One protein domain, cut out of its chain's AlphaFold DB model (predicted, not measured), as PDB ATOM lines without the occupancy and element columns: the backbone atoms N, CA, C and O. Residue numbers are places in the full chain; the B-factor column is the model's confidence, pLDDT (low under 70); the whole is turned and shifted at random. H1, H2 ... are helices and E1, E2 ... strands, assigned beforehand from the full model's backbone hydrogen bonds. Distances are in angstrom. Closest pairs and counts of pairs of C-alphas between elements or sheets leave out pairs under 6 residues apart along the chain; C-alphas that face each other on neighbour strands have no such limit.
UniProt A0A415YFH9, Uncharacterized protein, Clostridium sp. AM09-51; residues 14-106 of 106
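AT A GLANCE: This is residues 14 to 106 of the 106 residues of an uncharacterized protein of Clostridium sp. AM09-51 (UniProt A0A415YFH9). A twisted wall of four strands has H1 over one face, the other face bare, and a helical hairpin of H2 and H3 beyond H1, with H2 clear of the sheet. The printed part has 93 residues, with three named helices and four named strands that follow each other along the chain as E1 H1 E2 E3 H2 H3 E4; the mixed sheet runs E1 E2 E3 E4, and the class is mixed, helices and strands. It is compact, with a radius of gyration of the C-alphas of 12.7 A and spans of 33 by 33 by 19 A.

IN THESE COORDINATES: The strands are E1, residues 14 to 19, 16.1 A, from C-alpha 14 at (159.292, 141.822, 163.028); E2, 39 to 46, 20.2 A; E3, 51 to 56, 16.7 A; and E4, 100 to 105, 16.4 A, ending at C-alpha 105 at (168.301, 151.302, 153.830). The helices are H1, 27 to 35, 11.8 A; H2, 62 to 76, 21.1 A; and H3, 82 to 93, 16.5 A.

HOW THE PARTS SIT: E1 and E2 are parallel, with N 17 and O 43 2.8 A apart; E1, H1 and E2 form a strand-helix-strand unit, two parallel neighbours with a helix between, its crossover right-handed. The hairpin E2 and E3 is antiparallel, with N 44 and O 52 at 2.8 A; E3 and E4 are antiparallel, with N 53 and O 103 at 2.8 A. H1 is on the sheet, over E2, at a height of 9.6 A. H3 only grazes the sheet, with residues 92 to 93. H2 and H3 touch, the closest C-alphas being those of Tyr 73 and Ala 88, 5.1 A, at a steep tilt of 39 degrees, opposite ways. In H1, H2 and H3 every O i to N i+4 pair is within hydrogen-bond range.

THE WHOLE: The C-alphas farthest apart, of Ser 58 and Ser 79, are 35.2 A apart. The printed part has no cut and no long link. Mean pLDDT of the printed part is 95.8; residue 106 is under 70.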
ATOM      1  N   LEU A  14     158.423 141.567 164.172       95.81
ATOM      2  CA  LEU A  14     159.292 141.822 163.028       95.81
ATOM      3  C   LEU A  14     159.849 140.485 162.532       95.81
ATOM      4  O   LEU A  14     160.507 139.764 163.281       95.81
ATOM      5  N   VAL A  15     159.605 140.174 161.266       95.38
ATOM      6  CA  VAL A  15     160.144 138.997 160.583       95.38
ATOM      7  C   VAL A  15     161.244 139.447 159.634       95.38
ATOM      8  O   VAL A  15     161.051 140.406 158.895       95.38
ATOM      9  N   MET A  16     162.383 138.758 159.639       94.50
ATOM     10  CA  MET A  16     163.497 139.040 158.732       94.50
ATOM     11  C   MET A  16     163.657 137.894 157.739       94.50
ATOM     12  O   MET A  16     163.836 136.746 158.148       94.50
ATOM     13  N   HIS A  17     163.604 138.195 156.444       94.44
ATOM     14  CA  HIS A  17     163.722 137.222 155.366       94.44
ATOM     15  C   HIS A  17     164.929 137.547 154.481       94.44
ATOM     16  O   HIS A  17     165.056 138.643 153.943       94.44
ATOM     17  N   ASN A  18     165.852 136.597 154.340       94.12
ATOM     18  CA  ASN A  18     167.031 136.770 153.496       94.12
ATOM     19  C   ASN A  18     166.685 136.488 152.026       94.12
ATOM     20  O   ASN A  18     166.154 135.422 151.720       94.12
ATOM     21  N   HIS A  19     167.036 137.399 151.117       93.25
ATOM     22  CA  HIS A  19     166.933 137.244 149.665       93.25
ATOM     23  C   HIS A  19     168.342 137.176 149.044       93.25
ATOM     24  O   HIS A  19     168.880 138.193 148.587       93.25
ATOM     25  N   PRO A  20     168.946 135.972 148.927       87.88
ATOM     26  CA  PRO A  20     170.304 135.805 148.395       87.88
ATOM     27  C   PRO A  20     170.480 136.283 146.947       87.88
ATOM     28  O   PRO A  20     171.597 136.528 146.500       87.88
ATOM     29  N   ARG A  21     169.375 136.407 146.200       89.56
ATOM     30  CA  ARG A  21     169.349 136.845 144.795       89.56
ATOM     31  C   ARG A  21     169.177 138.360 144.624       89.56
ATOM     32  O   ARG A  21     168.984 138.808 143.501       89.56
ATOM     33  N   ASN A  22     169.241 139.142 145.708       88.12
ATOM     34  CA  ASN A  22     169.048 140.601 145.710       88.12
ATOM     35  C   ASN A  22     167.691 141.072 145.136       88.12
ATOM     36  O   ASN A  22     167.568 142.220 144.711       88.12
ATOM     37  N   SER A  23     166.667 140.217 145.127       91.94
ATOM     38  CA  SER A  23     165.300 140.605 144.766       91.94
ATOM     39  C   SER A  23     164.602 141.324 145.926       91.94
ATOM     40  O   SER A  23     164.895 141.050 147.088       91.94
ATOM     41  N   SER A  24     163.657 142.211 145.611       95.25
ATOM     42  CA  SER A  24     162.723 142.801 146.588       95.25
ATOM     43  C   SER A  24     161.595 141.799 146.930       95.25
ATOM     44  O   SER A  24     161.722 140.606 146.638       95.25
ATOM     45  N   TYR A  25     160.516 142.260 147.567       96.75
ATOM     46  CA  TYR A  25     159.356 141.467 147.985       96.75
ATOM     47  C   TYR A  25     158.726 140.674 146.831       96.75
ATOM     48  O   TYR A  25     158.438 141.219 145.765       96.75
ATOM     49  N   SER A  26     158.434 139.402 147.092       96.31
ATOM     50  CA  SER A  26     157.618 138.525 146.248       96.31
ATOM     51  C   SER A  26     156.131 138.587 146.619       96.31
ATOM     52  O   SER A  26     155.736 139.138 147.649       96.31
ATOM     53  N   ASP A  27     155.272 137.970 145.811       97.00
ATOM     54  CA  ASP A  27     153.853 137.799 146.142       97.00
ATOM     55  C   ASP A  27     153.637 136.919 147.382       97.00
ATOM     56  O   ASP A  27     152.708 137.159 148.155       97.00
ATOM     57  N   THR A  28     154.526 135.953 147.612       95.88
ATOM     58  CA  THR A  28     154.528 135.105 148.808       95.88
ATOM     59  C   THR A  28     154.867 135.905 150.065       95.88
ATOM     60  O   THR A  28     154.217 135.712 151.092       95.88
ATOM     61  N   ASP A  29     155.829 136.829 149.992       96.81
ATOM     62  CA  ASP A  29     156.170 137.723 151.109       96.81
ATOM     63  C   ASP A  29     154.977 138.608 151.494       96.81
ATOM     64  O   ASP A  29     154.637 138.747 152.672       96.81
ATOM     65  N   ILE A  30     154.289 139.164 150.490       97.75
ATOM     66  CA  ILE A  30     153.084 139.971 150.702       97.75
ATOM     67  C   ILE A  30     151.951 139.125 151.279       97.75
ATOM     68  O   ILE A  30     151.321 139.536 152.253       97.75
ATOM     69  N   ALA A  31     151.700 137.936 150.730       96.44
ATOM     70  CA  ALA A  31     150.683 137.032 151.257       96.44
ATOM     71  C   ALA A  31     150.961 136.662 152.721       96.44
ATOM     72  O   ALA A  31     150.039 136.671 153.538       96.44
ATOM     73  N   PHE A  32     152.225 136.413 153.072       96.00
ATOM     74  CA  PHE A  32     152.646 136.157 154.444       96.00
ATOM     75  C   PHE A  32     152.364 137.356 155.362       96.00
ATOM     76  O   PHE A  32     151.686 137.194 156.379       96.00
ATOM     77  N   LEU A  33     152.814 138.563 154.999       96.69
ATOM     78  CA  LEU A  33     152.604 139.762 155.816       96.69
ATOM     79  C   LEU A  33     151.111 140.055 156.021       96.69
ATOM     80  O   LEU A  33     150.683 140.337 157.139       96.69
ATOM     81  N   LEU A  34     150.303 139.983 154.959       96.38
ATOM     82  CA  LEU A  34     148.863 140.259 155.025       96.38
ATOM     83  C   LEU A  34     148.079 139.152 155.748       96.38
ATOM     84  O   LEU A  34     147.050 139.435 156.361       96.38
ATOM     85  N   GLY A  35     148.546 137.904 155.676       93.94
ATOM     86  CA  GLY A  35     147.898 136.749 156.295       93.94
ATOM     87  C   GLY A  35     148.093 136.664 157.810       93.94
ATOM     88  O   GLY A  35     147.207 136.161 158.501       93.94
ATOM     89  N   ASN A  36     149.206 137.190 158.329       93.81
ATOM     90  CA  ASN A  36     149.592 137.065 159.735       93.81
ATOM     91  C   ASN A  36     149.304 138.349 160.527       93.81
ATOM     92  O   ASN A  36     150.014 139.345 160.387       93.81
ATOM     93  N   ASP A  37     148.284 138.333 161.389       92.69
ATOM     94  CA  ASP A  37     147.838 139.523 162.141       92.69
ATOM     95  C   ASP A  37     148.807 139.950 163.252       92.69
ATOM     96  O   ASP A  37     148.877 141.121 163.618       92.69
ATOM     97  N   ASN A  38     149.598 139.011 163.756       93.88
ATOM     98  CA  ASN A  38     150.653 139.235 164.740       93.88
ATOM     99  C   ASN A  38     151.948 139.802 164.141       93.88
ATOM    100  O   ASN A  38     152.757 140.349 164.890       93.88
ATOM    101  N   VAL A  39     152.159 139.688 162.826       96.12
ATOM    102  CA  VAL A  39     153.326 140.252 162.139       96.12
ATOM    103  C   VAL A  39     153.027 141.691 161.760       96.12
ATOM    104  O   VAL A  39     152.121 141.968 160.969       96.12
ATOM    105  N   ARG A  40     153.810 142.617 162.309       97.62
ATOM    106  CA  ARG A  40     153.728 144.038 161.975       97.62
ATOM    107  C   ARG A  40     154.651 144.414 160.831       97.62
ATOM    108  O   ARG A  40     154.252 145.212 159.982       97.62
ATOM    109  N   SER A  41     155.841 143.830 160.803       97.88
ATOM    110  CA  SER A  41     156.872 144.183 159.837       97.88
ATOM    111  C   SER A  41     157.514 142.936 159.251       97.88
ATOM    112  O   SER A  41     157.778 141.966 159.959       97.88
ATOM    113  N   LEU A  42     157.793 142.986 157.955       97.75
ATOM    114  CA  LEU A  42     158.634 142.026 157.253       97.75
ATOM    115  C   LEU A  42     159.815 142.799 156.678       97.75
ATOM    116  O   LEU A  42     159.604 143.860 156.094       97.75
ATOM    117  N   SER A  43     161.032 142.295 156.850       97.00
ATOM    118  CA  SER A  43     162.205 142.821 156.167       97.00
ATOM    119  C   SER A  43     162.745 141.843 155.139       97.00
ATOM    120  O   SER A  43     162.717 140.629 155.346       97.00
ATOM    121  N   ILE A  44     163.264 142.396 154.047       96.94
ATOM    122  CA  ILE A  44     164.090 141.693 153.077       96.94
ATOM    123  C   ILE A  44     165.533 142.118 153.301       96.94
ATOM    124  O   ILE A  44     165.868 143.291 153.145       96.94
ATOM    125  N   VAL A  45     166.387 141.164 153.652       94.69
ATOM    126  CA  VAL A  45     167.835 141.359 153.760       94.69
ATOM    127  C   VAL A  45     168.467 140.819 152.486       94.69
ATOM    128  O   VAL A  45     168.346 139.632 152.195       94.69
ATOM    129  N   LYS A  46     169.105 141.681 151.696       93.88
ATOM    130  CA  LYS A  46     169.746 141.299 150.432       93.88
ATOM    131  C   LYS A  46     171.211 140.928 150.659       93.88
ATOM    132  O   LYS A  46     171.853 141.381 151.604       93.88
ATOM    133  N   ASN A  47     171.782 140.145 149.747       91.12
ATOM    134  CA  ASN A  47     173.185 139.721 149.811       91.12
ATOM    135  C   ASN A  47     174.182 140.891 149.695       91.12
ATOM    136  O   ASN A  47     175.306 140.805 150.174       91.12
ATOM    137  N   ASN A  48     173.783 142.003 149.073       91.06
ATOM    138  CA  ASN A  48     174.598 143.222 149.020       91.06
ATOM    139  C   ASN A  48     174.546 144.066 150.311       91.06
ATOM    140  O   ASN A  48     175.066 145.176 150.314       91.06
ATOM    141  N   GLY A  49     173.894 143.581 151.371       89.75
ATOM    142  CA  GLY A  49     173.746 144.287 152.645       89.75
ATOM    143  C   GLY A  49     172.566 145.257 152.710       89.75
ATOM    144  O   GLY A  49     172.217 145.680 153.807       89.75
ATOM    145  N   SER A  50     171.908 145.564 151.584       94.31
ATOM    146  CA  SER A  50     170.724 146.433 151.611       94.31
ATOM    147  C   SER A  50     169.540 145.745 152.286       94.31
ATOM    148  O   SER A  50     169.324 144.534 152.144       94.31
ATOM    149  N   VAL A  51     168.771 146.536 153.029       95.62
ATOM    150  CA  VAL A  51     167.620 146.065 153.795       95.62
ATOM    151  C   VAL A  51     166.394 146.865 153.397       95.62
ATOM    152  O   VAL A  51     166.378 148.091 153.466       95.62
ATOM    153  N   GLU A  52     165.336 146.158 153.034       97.38
ATOM    154  CA  GLU A  52     164.014 146.741 152.854       97.38
ATOM    155  C   GLU A  52     163.125 146.337 154.023       97.38
ATOM    156  O   GLU A  52     163.133 145.178 154.417       97.38
ATOM    157  N   ILE A  53     162.314 147.248 154.554       98.00
ATOM    158  CA  ILE A  53     161.360 146.968 155.634       98.00
ATOM    159  C   ILE A  53     159.980 147.456 155.212       98.00
ATOM    160  O   ILE A  53     159.799 148.631 154.891       98.00
ATOM    161  N   LEU A  54     159.001 146.557 155.251       98.38
ATOM    162  CA  LEU A  54     157.600 146.828 154.977       98.38
ATOM    163  C   LEU A  54     156.805 146.663 156.271       98.38
ATOM    164  O   LEU A  54     156.756 145.578 156.849       98.38
ATOM    165  N   THR A  55     156.197 147.752 156.738       98.38
ATOM    166  CA  THR A  55     155.533 147.830 158.045       98.38
ATOM    167  C   THR A  55     154.066 148.207 157.897       98.38
ATOM    168  O   THR A  55     153.736 149.187 157.228       98.38
ATOM    169  N   LYS A  56     153.178 147.475 158.578       98.50
ATOM    170  CA  LYS A  56     151.766 147.848 158.730       98.50
ATOM    171  C   LYS A  56     151.662 149.151 159.528       98.50
ATOM    172  O   LYS A  56     152.149 149.249 160.663       98.50
ATOM    173  N   SER A  57     151.047 150.164 158.925       97.62
ATOM    174  CA  SER A  57     150.802 151.451 159.576       97.62
ATOM    175  C   SER A  57     149.706 151.321 160.645       97.62
ATOM    176  O   SER A  57     149.035 150.296 160.759       97.62
ATOM    177  N   SER A  58     149.490 152.373 161.436       96.06
ATOM    178  CA  SER A  58     148.327 152.448 162.334       96.06
ATOM    179  C   SER A  58     146.985 152.470 161.594       96.06
ATOM    180  O   SER A  58     145.962 152.183 162.205       96.06
ATOM    181  N   SER A  59     146.990 152.804 160.303       97.00
ATOM    182  CA  SER A  59     145.811 152.851 159.430       97.00
ATOM    183  C   SER A  59     145.685 151.601 158.552       97.00
ATOM    184  O   SER A  59     144.905 151.597 157.599       97.00
ATOM    185  N   PHE A  60     146.476 150.555 158.821       98.00
ATOM    186  CA  PHE A  60     146.416 149.306 158.073       98.00
ATOM    187  C   PHE A  60     145.045 148.641 158.229       98.00
ATOM    188  O   PHE A  60     144.605 148.345 159.339       98.00
ATOM    189  N   ASP A  61     144.413 148.347 157.094       97.75
ATOM    190  CA  ASP A  61     143.162 147.604 157.013       97.75
ATOM    191  C   ASP A  61     143.402 146.331 156.195       97.75
ATOM    192  O   ASP A  61     143.761 146.385 155.014       97.75
ATOM    193  N   LYS A  62     143.223 145.170 156.834       96.94
ATOM    194  CA  LYS A  62     143.518 143.861 156.237       96.94
ATOM    195  C   LYS A  62     142.669 143.590 154.999       96.94
ATOM    196  O   LYS A  62     143.196 143.134 153.984       96.94
ATOM    197  N   GLU A  63     141.370 143.859 155.063       97.56
ATOM    198  CA  GLU A  63     140.456 143.581 153.955       97.56
ATOM    199  C   GLU A  63     140.755 144.491 152.767       97.56
ATOM    200  O   GLU A  63     140.838 144.025 151.624       97.56
ATOM    201  N   LYS A  64     140.996 145.778 153.028       98.00
ATOM    202  CA  LYS A  64     141.390 146.756 152.016       98.00
ATOM    203  C   LYS A  64     142.716 146.372 151.370       98.00
ATOM    204  O   LYS A  64     142.789 146.334 150.144       98.00
ATOM    205  N   ALA A  65     143.727 146.011 152.161       98.19
ATOM    206  CA  ALA A  65     145.030 145.583 151.660       98.19
ATOM    207  C   ALA A  65     144.922 144.341 150.760       98.19
ATOM    208  O   ALA A  65     145.456 144.331 149.650       98.19
ATOM    209  N   ILE A  66     144.178 143.315 151.191       98.19
ATOM    210  CA  ILE A  66     143.944 142.096 150.402       98.19
ATOM    211  C   ILE A  66     143.214 142.426 149.094       98.19
ATOM    212  O   ILE A  66     143.570 141.902 148.035       98.19
ATOM    213  N   ASN A  67     142.202 143.294 149.141       98.25
ATOM    214  CA  ASN A  67     141.450 143.700 147.957       98.25
ATOM    215  C   ASN A  67     142.317 144.490 146.968       98.25
ATOM    216  O   ASN A  67     142.275 144.209 145.768       98.25
ATOM    217  N   GLU A  68     143.139 145.423 147.444       98.31
ATOM    218  CA  GLU A  68     144.079 146.173 146.606       98.31
ATOM    219  C   GLU A  68     145.170 145.274 146.014       98.31
ATOM    220  O   GLU A  68     145.476 145.384 144.822       98.31
ATOM    221  N   PHE A  69     145.692 144.316 146.782       98.44
ATOM    222  CA  PHE A  69     146.661 143.349 146.271       98.44
ATOM    223  C   PHE A  69     146.053 142.479 145.162       98.44
ATOM    224  O   PHE A  69     146.611 142.405 144.066       98.44
ATOM    225  N   LYS A  70     144.850 141.922 145.371       98.19
ATOM    226  CA  LYS A  70     144.105 141.164 144.345       98.19
ATOM    227  C   LYS A  70     143.823 141.999 143.091       98.19
ATOM    228  O   LYS A  70     143.960 141.499 141.972       98.19
ATOM    229  N   ARG A  71     143.443 143.274 143.253       98.25
ATOM    230  CA  ARG A  71     143.227 144.216 142.139       98.25
ATOM    231  C   ARG A  71     144.512 144.441 141.347       98.25
ATOM    232  O   ARG A  71     144.472 144.390 140.116       98.25
ATOM    233  N   SER A  72     145.636 144.658 142.031       98.38
ATOM    234  CA  SER A  72     146.950 144.806 141.396       98.38
ATOM    235  C   SER A  72     147.335 143.536 140.634       98.38
ATOM    236  O   SER A  72     147.642 143.604 139.443       98.38
ATOM    237  N   TYR A  73     147.202 142.371 141.272       98.12
ATOM    238  CA  TYR A  73     147.515 141.072 140.679       98.12
ATOM    239  C   TYR A  73     146.705 140.822 139.402       98.12
ATOM    240  O   TYR A  73     147.276 140.639 138.332       98.12
ATOM    241  N   LYS A  74     145.371 140.965 139.450       98.19
ATOM    242  CA  LYS A  74     144.491 140.824 138.271       98.19
ATOM    243  C   LYS A  74     144.840 141.809 137.147       98.19
ATOM    244  O   LYS A  74     144.667 141.515 135.957       98.19
ATOM    245  N   LYS A  75     145.281 143.017 137.504       98.25
ATOM    246  CA  LYS A  75     145.617 144.062 136.534       98.25
ATOM    247  C   LYS A  75     146.909 143.748 135.788       98.25
ATOM    248  O   LYS A  75     146.926 143.925 134.570       98.25
ATOM    249  N   TYR A  76     147.950 143.316 136.493       98.19
ATOM    250  CA  TYR A  76     149.303 143.223 135.943       98.19
ATOM    251  C   TYR A  76     149.737 141.803 135.572       98.19
ATOM    252  O   TYR A  76     150.508 141.672 134.627       98.19
ATOM    253  N   VAL A  77     149.203 140.770 136.226       98.06
ATOM    254  CA  VAL A  77     149.508 139.365 135.926       98.06
ATOM    255  C   VAL A  77     148.533 138.843 134.876       98.06
ATOM    256  O   VAL A  77     147.316 138.869 135.074       98.06
ATOM    257  N   LYS A  78     149.064 138.423 133.725       96.69
ATOM    258  CA  LYS A  78     148.294 137.940 132.563       96.69
ATOM    259  C   LYS A  78     148.695 136.534 132.159       96.69
ATOM    260  O   LYS A  78     147.830 135.729 131.836       96.69
ATOM    261  N   SER A  79     149.994 136.268 132.176       96.25
ATOM    262  CA  SER A  79     150.597 134.992 131.805       96.25
ATOM    263  C   SER A  79     151.257 134.279 132.985       96.25
ATOM    264  O   SER A  79     151.651 133.128 132.837       96.25
ATOM    265  N   GLY A  80     151.355 134.932 134.150       94.31
ATOM    266  CA  GLY A  80     151.940 134.341 135.358       94.31
ATOM    267  C   GLY A  80     153.467 134.393 135.384       94.31
ATOM    268  O   GLY A  80     154.082 133.686 136.170       94.31
ATOM    269  N   LYS A  81     154.087 135.207 134.522       96.88
ATOM    270  CA  LYS A  81     155.541 135.402 134.512       96.88
ATOM    271  C   LYS A  81     155.994 136.145 135.764       96.88
ATOM    272  O   LYS A  81     155.353 137.123 136.149       96.88
ATOM    273  N   ASP A  82     157.162 135.782 136.280       95.06
ATOM    274  CA  ASP A  82     157.780 136.429 137.446       95.06
ATOM    275  C   ASP A  82     157.822 137.957 137.306       95.06
ATOM    276  O   ASP A  82     157.361 138.671 138.185       95.06
ATOM    277  N   SER A  83     158.212 138.481 136.139       96.44
ATOM    278  CA  SER A  83     158.254 139.932 135.904       96.44
ATOM    279  C   SER A  83     156.884 140.628 135.956       96.44
ATOM    280  O   SER A  83     156.796 141.820 136.261       96.44
ATOM    281  N   GLU A  84     155.794 139.915 135.660       98.19
ATOM    282  CA  GLU A  84     154.433 140.430 135.829       98.19
ATOM    283  C   GLU A  84     154.021 140.435 137.303       98.19
ATOM    284  O   GLU A  84     153.380 141.389 137.756       98.19
ATOM    285  N   ILE A  85     154.398 139.389 138.041       98.00
ATOM    286  CA  ILE A  85     154.152 139.252 139.479       98.00
ATOM    287  C   ILE A  85     154.926 140.336 140.234       98.00
ATOM    288  O   ILE A  85     154.319 141.102 140.983       98.00
ATOM    289  N   ASP A  86     156.216 140.503 139.941       97.06
ATOM    290  CA  ASP A  86     157.069 141.557 140.494       97.06
ATOM    291  C   ASP A  86     156.454 142.934 140.251       97.06
ATOM    292  O   ASP A  86     156.386 143.786 141.141       97.06
ATOM    293  N   LYS A  87     155.935 143.170 139.040       98.00
ATOM    294  CA  LYS A  87     155.241 144.416 138.710       98.00
ATOM    295  C   LYS A  87     153.964 144.590 139.533       98.00
ATOM    296  O   LYS A  87     153.685 145.708 139.965       98.00
ATOM    297  N   ALA A  88     153.183 143.532 139.739       98.50
ATOM    298  CA  ALA A  88     151.969 143.580 140.547       98.50
ATOM    299  C   ALA A  88     152.267 143.894 142.020       98.50
ATOM    300  O   ALA A  88     151.588 144.747 142.600       98.50
ATOM    301  N   VAL A  89     153.291 143.258 142.593       98.38
ATOM    302  CA  VAL A  89     153.747 143.476 143.973       98.38
ATOM    303  C   VAL A  89     154.236 144.908 144.149       98.38
ATOM    304  O   VAL A  89     153.683 145.647 144.963       98.38
ATOM    305  N   ASN A  90     155.167 145.354 143.304       97.56
ATOM    306  CA  ASN A  90     155.697 146.715 143.360       97.56
ATOM    307  C   ASN A  90     154.591 147.771 143.221       97.56
ATOM    308  O   ASN A  90     154.566 148.754 143.959       97.56
ATOM    309  N   LYS A  91     153.630 147.567 142.306       98.12
ATOM    310  CA  LYS A  91     152.503 148.498 142.130       98.12
ATOM    311  C   LYS A  91     151.499 148.477 143.272       98.12
ATOM    312  O   LYS A  91     150.822 149.485 143.460       98.12
ATOM    313  N   PHE A  92     151.373 147.370 143.993       98.44
ATOM    314  CA  PHE A  92     150.555 147.304 145.197       98.44
ATOM    315  C   PHE A  92     151.207 148.105 146.330       98.44
ATOM    316  O   PHE A  92     150.588 149.049 146.826       98.44
ATOM    317  N   ILE A  93     152.469 147.806 146.663       97.81
ATOM    318  CA  ILE A  93     153.208 148.480 147.743       97.81
ATOM    319  C   ILE A  93     153.268 149.990 147.486       97.81
ATOM    320  O   ILE A  93     152.929 150.782 148.360       97.81
ATOM    321  N   SER A  94     153.600 150.405 146.257       96.25
ATOM    322  CA  SER A  94     153.733 151.826 145.910       96.25
ATOM    323  C   SER A  94     152.418 152.614 145.955       96.25
ATOM    324  O   SER A  94     152.445 153.839 145.883       96.25
ATOM    325  N   LYS A  95     151.260 151.940 145.943       96.19
ATOM    326  CA  LYS A  95     149.936 152.584 145.927       96.19
ATOM    327  C   LYS A  95     149.249 152.567 147.280       96.19
ATOM    328  O   LYS A  95     148.521 153.502 147.587       96.19
ATOM    329  N   TYR A  96     149.447 151.513 148.062       97.06
ATOM    330  CA  TYR A  96     148.782 151.329 149.348       97.06
ATOM    331  C   TYR A  96     149.601 151.928 150.505       97.06
ATOM    332  O   TYR A  96     149.805 151.307 151.547       97.06
ATOM    333  N   THR A  97     150.083 153.158 150.316       95.88
ATOM    334  CA  THR A  97     150.998 153.850 151.243       95.88
ATOM    335  C   THR A  97     150.331 154.285 152.547       95.88
ATOM    336  O   THR A  97     150.996 154.484 153.558       95.88
ATOM    337  N   GLU A  98     149.004 154.401 152.551       95.50
ATOM    338  CA  GLU A  98     148.205 154.654 153.753       95.50
ATOM    339  C   GLU A  98     148.281 153.498 154.767       95.50
ATOM    340  O   GLU A  98     148.282 153.738 155.975       95.50
ATOM    341  N   GLY A  99     148.369 152.250 154.293       96.94
ATOM    342  CA  GLY A  99     148.376 151.050 155.134       96.94
ATOM    343  C   GLY A  99     149.749 150.396 155.275       96.94
ATOM    344  O   GLY A  99     149.989 149.696 156.258       96.94
ATOM    345  N   LEU A 100     150.660 150.622 154.326       97.94
ATOM    346  CA  LEU A 100     151.995 150.031 154.313       97.94
ATOM    347  C   LEU A 100     153.076 151.103 154.177       97.94
ATOM    348  O   LEU A 100     153.089 151.886 153.230       97.94
ATOM    349  N   LEU A 101     154.018 151.088 155.116       97.69
ATOM    350  CA  LEU A 101     155.200 151.941 155.122       97.69
ATOM    351  C   LEU A 101     156.388 151.121 154.627       97.69
ATOM    352  O   LEU A 101     156.742 150.125 155.257       97.69
ATOM    353  N   TRP A 102     156.983 151.534 153.511       97.12
ATOM    354  CA  TRP A 102     158.163 150.890 152.938       97.12
ATOM    355  C   TRP A 102     159.380 151.794 153.108       97.12
ATOM    356  O   TRP A 102     159.364 152.949 152.682       97.12
ATOM    357  N   ILE A 103     160.414 151.267 153.755       95.12
ATOM    358  CA  ILE A 103     161.700 151.931 153.956       95.12
ATOM    359  C   ILE A 103     162.777 151.039 153.348       95.12
ATOM    360  O   ILE A 103     162.788 149.833 153.587       95.12
ATOM    361  N   GLU A 104     163.688 151.634 152.588       91.88
ATOM    362  CA  GLU A 104     164.898 150.980 152.098       91.88
ATOM    363  C   GLU A 104     166.109 151.665 152.738       91.88
ATOM    364  O   GLU A 104     166.212 152.893 152.728       91.88
ATOM    365  N   SER A 105     167.000 150.868 153.326       85.94
ATOM    366  CA  SER A 105     168.301 151.302 153.830       85.94
ATOM    367  C   SER A 105     169.392 150.633 153.009       85.94
ATOM    368  O   SER A 105     169.332 149.426 152.746       85.94
ATOM    369  N   GLN A 106     170.387 151.428 152.628       67.12
ATOM    370  CA  GLN A 106     171.630 150.964 152.015       67.12
ATOM    371  C   GLN A 106     172.746 150.912 153.050       67.12
ATOM    372  O   GLN A 106     172.697 151.733 153.996       67.12
TER     373      GLN A 106